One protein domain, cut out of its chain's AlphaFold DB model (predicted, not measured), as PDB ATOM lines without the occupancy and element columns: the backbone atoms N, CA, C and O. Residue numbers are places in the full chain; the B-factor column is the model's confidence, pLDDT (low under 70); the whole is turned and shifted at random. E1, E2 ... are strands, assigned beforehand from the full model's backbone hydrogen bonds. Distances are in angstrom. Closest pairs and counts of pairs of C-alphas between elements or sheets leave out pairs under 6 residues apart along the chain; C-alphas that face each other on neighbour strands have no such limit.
ATOM      1  N   THR A   2     132.630 124.666  65.188       91.31
ATOM      2  CA  THR A   2     133.191 125.021  66.501       91.31
ATOM      3  C   THR A   2     132.107 125.639  67.381       91.31
ATOM      4  O   THR A   2     131.379 126.519  66.923       91.31
ATOM      5  N   TYR A   3     132.007 125.233  68.647       92.56
ATOM      6  CA  TYR A   3     130.984 125.743  69.564       92.56
ATOM      7  C   TYR A   3     131.507 125.967  70.987       92.56
ATOM      8  O   TYR A   3     132.516 125.402  71.412       92.56
ATOM      9  N   LEU A   4     130.802 126.825  71.732       94.75
ATOM     10  CA  LEU A   4     131.045 127.078  73.151       94.75
ATOM     11  C   LEU A   4     130.159 126.154  73.995       94.75
ATOM     12  O   LEU A   4     128.934 126.202  73.879       94.75
ATOM     13  N   ALA A   5     130.769 125.372  74.880       93.94
ATOM     14  CA  ALA A   5     130.074 124.554  75.864       93.94
ATOM     15  C   ALA A   5     130.310 125.093  77.278       93.94
ATOM     16  O   ALA A   5     131.444 125.375  77.665       93.94
ATOM     17  N   ILE A   6     129.232 125.202  78.056       91.75
ATOM     18  CA  ILE A   6     129.255 125.546  79.480       91.75
ATOM     19  C   ILE A   6     128.432 124.484  80.200       91.75
ATOM     20  O   ILE A   6     127.241 124.340  79.931       91.75
ATOM     21  N   ALA A   7     129.069 123.708  81.070       90.62
ATOM     22  CA  ALA A   7     128.445 122.539  81.683       90.62
ATOM     23  C   ALA A   7     129.215 122.063  82.918       90.62
ATOM     24  O   ALA A   7     130.313 122.537  83.202       90.62
ATOM     25  N   ASN A   8     128.652 121.078  83.621       87.88
ATOM     26  CA  ASN A   8     129.317 120.351  84.698       87.88
ATOM     27  C   ASN A   8     129.821 118.991  84.188       87.88
ATOM     28  O   ASN A   8     129.026 118.187  83.700       87.88
ATOM     29  N   LYS A   9     131.132 118.742  84.291       88.38
ATOM     30  CA  LYS A   9     131.777 117.483  83.895       88.38
ATOM     31  C   LYS A   9     132.085 116.630  85.123       88.38
ATOM     32  O   LYS A   9     132.710 117.099  86.074       88.38
ATOM     33  N   ALA A  10     131.692 115.358  85.084       84.69
ATOM     34  CA  ALA A  10     131.955 114.416  86.168       84.69
ATOM     35  C   ALA A  10     133.459 114.346  86.501       84.69
ATOM     36  O   ALA A  10     134.293 114.223  85.608       84.69
ATOM     37  N   GLY A  11     133.801 114.450  87.789       81.94
ATOM     38  CA  GLY A  11     135.186 114.438  88.281       81.94
ATOM     39  C   GLY A  11     135.938 115.775  88.191       81.94
ATOM     40  O   GLY A  11     136.956 115.921  88.859       81.94
ATOM     41  N   TYR A  12     135.431 116.756  87.437       84.19
ATOM     42  CA  TYR A  12     136.032 118.091  87.317       84.19
ATOM     43  C   TYR A  12     135.159 119.196  87.929       84.19
ATOM     44  O   TYR A  12     135.660 120.055  88.651       84.19
ATOM     45  N   GLY A  13     133.845 119.152  87.686       84.62
ATOM     46  CA  GLY A  13     132.894 120.186  88.088       84.62
ATOM     47  C   GLY A  13     132.493 121.117  86.934       84.62
ATOM     48  O   GLY A  13     132.631 120.750  85.760       84.62
ATOM     49  N   PRO A  14     131.944 122.308  87.238       85.06
ATOM     50  CA  PRO A  14     131.534 123.265  86.218       85.06
ATOM     51  C   PRO A  14     132.735 123.845  85.456       85.06
ATOM     52  O   PRO A  14     133.772 124.155  86.041       85.06
ATOM     53  N   GLY A  15     132.592 124.002  84.142       89.19
ATOM     54  CA  GLY A  15     133.666 124.444  83.259       89.19
ATOM     55  C   GLY A  15     133.175 125.089  81.967       89.19
ATOM     56  O   GLY A  15     131.973 125.183  81.708       89.19
ATOM     57  N   ILE A  16     134.143 125.542  81.170       92.75
ATOM     58  CA  ILE A  16     133.936 126.107  79.838       92.75
ATOM     59  C   ILE A  16     134.860 125.373  78.868       92.75
ATOM     60  O   ILE A  16     136.034 125.145  79.170       92.75
ATOM     61  N   TRP A  17     134.335 125.065  77.686       94.06
ATOM     62  CA  TRP A  17     135.083 124.483  76.580       94.06
ATOM     63  C   TRP A  17     134.747 125.211  75.284       94.06
ATOM     64  O   TRP A  17     133.597 125.575  75.047       94.06
ATOM     65  N   VAL A  18     135.748 125.385  74.426       94.50
ATOM     66  CA  VAL A  18     135.544 125.717  73.015       94.50
ATOM     67  C   VAL A  18     135.933 124.479  72.221       94.50
ATOM     68  O   VAL A  18     137.108 124.108  72.184       94.50
ATOM     69  N   VAL A  19     134.940 123.814  71.646       94.12
ATOM     70  CA  VAL A  19     135.057 122.486  71.034       94.12
ATOM     71  C   VAL A  19     135.086 122.641  69.520       94.12
ATOM     72  O   VAL A  19     134.207 123.308  68.989       94.12
ATOM     73  N   LYS A  20     136.069 122.046  68.828       90.56
ATOM     74  CA  LYS A  20     136.273 122.245  67.375       90.56
ATOM     75  C   LYS A  20     135.229 121.568  66.484       90.56
ATOM     76  O   LYS A  20     135.021 121.997  65.352       90.56
ATOM     77  N   ASP A  21     134.620 120.491  66.969       87.69
ATOM     78  CA  ASP A  21     133.707 119.660  66.188       87.69
ATOM     79  C   ASP A  21     132.517 119.197  67.038       87.69
ATOM     80  O   ASP A  21     132.684 118.797  68.189       87.69
ATOM     81  N   ASP A  22     131.321 119.207  66.450       87.81
ATOM     82  CA  ASP A  22     130.058 118.808  67.081       87.81
ATOM     83  C   ASP A  22     130.042 117.314  67.433       87.81
ATOM     84  O   ASP A  22     129.334 116.897  68.349       87.81
ATOM     85  N   ALA A  23     130.861 116.506  66.749       90.06
ATOM     86  CA  ALA A  23     131.043 115.092  67.070       90.06
ATOM     87  C   ALA A  23     131.806 114.860  68.389       90.06
ATOM     88  O   ALA A  23     131.724 113.776  68.974       90.06
ATOM     89  N   VAL A  24     132.555 115.855  68.875       90.81
ATOM     90  CA  VAL A  24     133.327 115.740  70.114       90.81
ATOM     91  C   VAL A  24     132.403 115.931  71.310       90.81
ATOM     92  O   VAL A  24     131.884 117.018  71.567       90.81
ATOM     93  N   ASN A  25     132.270 114.881  72.117       93.25
ATOM     94  CA  ASN A  25     131.617 114.973  73.415       93.25
ATOM     95  C   ASN A  25     132.612 115.484  74.470       93.25
ATOM     96  O   ASN A  25     133.430 114.722  74.993       93.25
ATOM     97  N   TYR A  26     132.529 116.767  74.814       91.94
ATOM     98  CA  TYR A  26     133.418 117.419  75.786       91.94
ATOM     99  C   TYR A  26     133.324 116.839  77.214       91.94
ATOM    100  O   TYR A  26     134.268 116.972  77.996       91.94
ATOM    101  N   LEU A  27     132.228 116.145  77.553       92.88
ATOM    102  CA  LEU A  27     132.042 115.510  78.864       92.88
ATOM    103  C   LEU A  27     132.833 114.206  79.020       92.88
ATOM    104  O   LEU A  27     133.099 113.794  80.145       92.88
ATOM    105  N   THR A  28     133.210 113.557  77.917       92.81
ATOM    106  CA  THR A  28     133.923 112.265  77.930       92.81
ATOM    107  C   THR A  28     135.290 112.333  77.261       92.81
ATOM    108  O   THR A  28     136.178 111.552  77.598       92.81
ATOM    109  N   THR A  29     135.499 113.294  76.362       92.06
ATOM    110  CA  THR A  29     136.786 113.496  75.692       92.06
ATOM    111  C   THR A  29     137.844 113.943  76.714       92.06
ATOM    112  O   THR A  29     137.603 114.891  77.475       92.06
ATOM    113  N   PRO A  30     139.017 113.285  76.764       89.94
ATOM    114  CA  PRO A  30     140.097 113.673  77.664       89.94
ATOM    115  C   PRO A  30     140.617 115.080  77.367       89.94
ATOM    116  O   PRO A  30     140.782 115.459  76.206       89.94
ATOM    117  N   TYR A  31     140.978 115.828  78.411       86.94
ATOM    118  CA  TYR A  31     141.584 117.155  78.259       86.94
ATOM    119  C   TYR A  31     142.950 117.122  77.550       86.94
ATOM    120  O   TYR A  31     143.445 118.155  77.114       86.94
ATOM    121  N   THR A  32     143.579 115.953  77.419       87.31
ATOM    122  CA  THR A  32     144.824 115.749  76.658       87.31
ATOM    123  C   THR A  32     144.598 115.649  75.146       87.31
ATOM    124  O   THR A  32     145.558 115.602  74.381       87.31
ATOM    125  N   SER A  33     143.344 115.643  74.686       88.06
ATOM    126  CA  SER A  33     142.999 115.699  73.265       88.06
ATOM    127  C   SER A  33     143.064 117.143  72.747       88.06
ATOM    128  O   SER A  33     142.044 117.755  72.434       88.06
ATOM    129  N   PHE A  34     144.271 117.713  72.681       85.81
ATOM    130  CA  PHE A  34     144.495 119.110  72.266       85.81
ATOM    131  C   PHE A  34     143.937 119.422  70.865       85.81
ATOM    132  O   PHE A  34     143.515 120.542  70.592       85.81
ATOM    133  N   GLY A  35     143.866 118.427  69.977       85.81
ATOM    134  CA  GLY A  35     143.238 118.562  68.663       85.81
ATOM    135  C   GLY A  35     141.732 118.819  68.711       85.81
ATOM    136  O   GLY A  35     141.216 119.408  67.768       85.81
ATOM    137  N   SER A  36     141.043 118.456  69.795       89.25
ATOM    138  CA  SER A  36     139.578 118.534  69.914       89.25
ATOM    139  C   SER A  36     139.064 119.867  70.466       89.25
ATOM    140  O   SER A  36     137.883 120.190  70.313       89.25
ATOM    141  N   PHE A  37     139.931 120.660  71.100       90.88
ATOM    142  CA  PHE A  37     139.552 121.887  71.799       90.88
ATOM    143  C   PHE A  37     140.378 123.084  71.314       90.88
ATOM    144  O   PHE A  37     141.573 122.968  71.074       90.88
ATOM    145  N   LEU A  38     139.747 124.252  71.200       90.88
ATOM    146  CA  LEU A  38     140.439 125.548  71.143       90.88
ATOM    147  C   LEU A  38     140.663 126.115  72.552       90.88
ATOM    148  O   LEU A  38     141.594 126.879  72.786       90.88
ATOM    149  N   PHE A  39     139.824 125.714  73.505       92.00
ATOM    150  CA  PHE A  39     139.965 126.019  74.922       92.00
ATOM    151  C   PHE A  39     139.347 124.889  75.744       92.00
ATOM    152  O   PHE A  39     138.256 124.412  75.429       92.00
ATOM    153  N   ASN A  40     140.026 124.480  76.811       91.81
ATOM    154  CA  ASN A  40     139.507 123.524  77.780       91.81
ATOM    155  C   ASN A  40     139.924 123.979  79.183       91.81
ATOM    156  O   ASN A  40     141.114 124.052  79.490       91.81
ATOM    157  N   SER A  41     138.953 124.292  80.043       90.56
ATOM    158  CA  SER A  41     139.259 124.779  81.388       90.56
ATOM    159  C   SER A  41     139.984 123.745  82.264       90.56
ATOM    160  O   SER A  41     140.738 124.142  83.149       90.56
ATOM    161  N   GLU A  42     139.853 122.445  81.981       89.19
ATOM    162  CA  GLU A  42     140.501 121.361  82.737       89.19
ATOM    163  C   GLU A  42     142.031 121.402  82.654       89.19
ATOM    164  O   GLU A  42     142.713 120.997  83.595       89.19
ATOM    165  N   ASN A  43     142.583 121.889  81.539       85.38
ATOM    166  CA  ASN A  43     144.024 121.867  81.276       85.38
ATOM    167  C   ASN A  43     144.646 123.257  81.074       85.38
ATOM    168  O   ASN A  43     145.855 123.351  80.828       85.38
ATOM    169  N   GLN A  44     143.861 124.334  81.196       87.12
ATOM    170  CA  GLN A  44     144.370 125.686  81.003       87.12
ATOM    171  C   GLN A  44     145.291 126.085  82.163       87.12
ATOM    172  O   GLN A  44     144.865 126.505  83.243       87.12
TER     173      GLN A  44
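AT A GLANCE: This is residues 2 to 44 of the 548 residues of an uncharacterized protein of Phyllobacterium phragmitis (UniProt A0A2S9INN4). A small twisted wall of three antiparallel strands is built on one long hairpin, E1 and E2, with the short strand E3 beside the last part of E2. A long loop without a named element, residues 20 to 36, swings over one face of this wall before it comes back to E3, and the other face is bare. The printed part has 43 residues with no named helix and three named strands, E1, E2 and E3 along the chain; the sheet's order is also E1, E2, E3, all antiparallel. The class is all strand, although under half of the residues, 18 of 43, are in named elements. The whole is compact and rounded, with a radius of gyration of the C-alphas of 9.0 A and spans of 22 by 17 by 16 A.

HOW THE PARTS SIT: The inner strand of the sheet is E2, residues 13 to 19, and its edge strands are E1, residues 3 to 9, and E3, residues 37 to 40. They form a meander, each strand the antiparallel neighbour of the one before. E1 and E2 form a hairpin, with 159 degrees between their directions. C-alphas 8 and 14 face each other at 4.0 A, and C-alphas 4 and 18 at 4.7 A. N 5 and O 17 are within hydrogen-bond range at 2.8 A, as are N 13 and O 9 at 2.8 A. E2 and E3 also form a hairpin, at 169 degrees, with C-alphas 19 and 37 facing each other at 4.6 A. Here N 38 and O 18 are within hydrogen-bond range at 2.8 A, and N 18 and O 39 at 2.9 A. The sheet is twisted, its C-alphas lying up to 4.3 A off the best plane.

IN THESE COORDINATES: E1 runs 16.6 A from C-alpha 3 at (130.984, 125.743, 69.564) to C-alpha 9. E2 runs 17.3 A from C-alpha 13 at (132.894, 120.186, 88.088) to C-alpha 19. E3 spans 6.2 A and ends with C-alpha 40 at (139.507, 123.524, 77.780).

THE WHOLE: The two C-alphas farthest apart are those of Thr 2 and Gly 11, at 24.3 A. The C-alphas of Thr 2 and Gln 44, the first and last printed, are 18.3 A apart. The link from E1 to E2 is tight, with 3 residues. The link from E2 to E3 is long, with 17 residues, whose C-alphas lie 4 to 12 A from the mean of all C-alphas. The printed part has no cut. The mean pLDDT of the printed part is 89.7, and no printed residue is under 70.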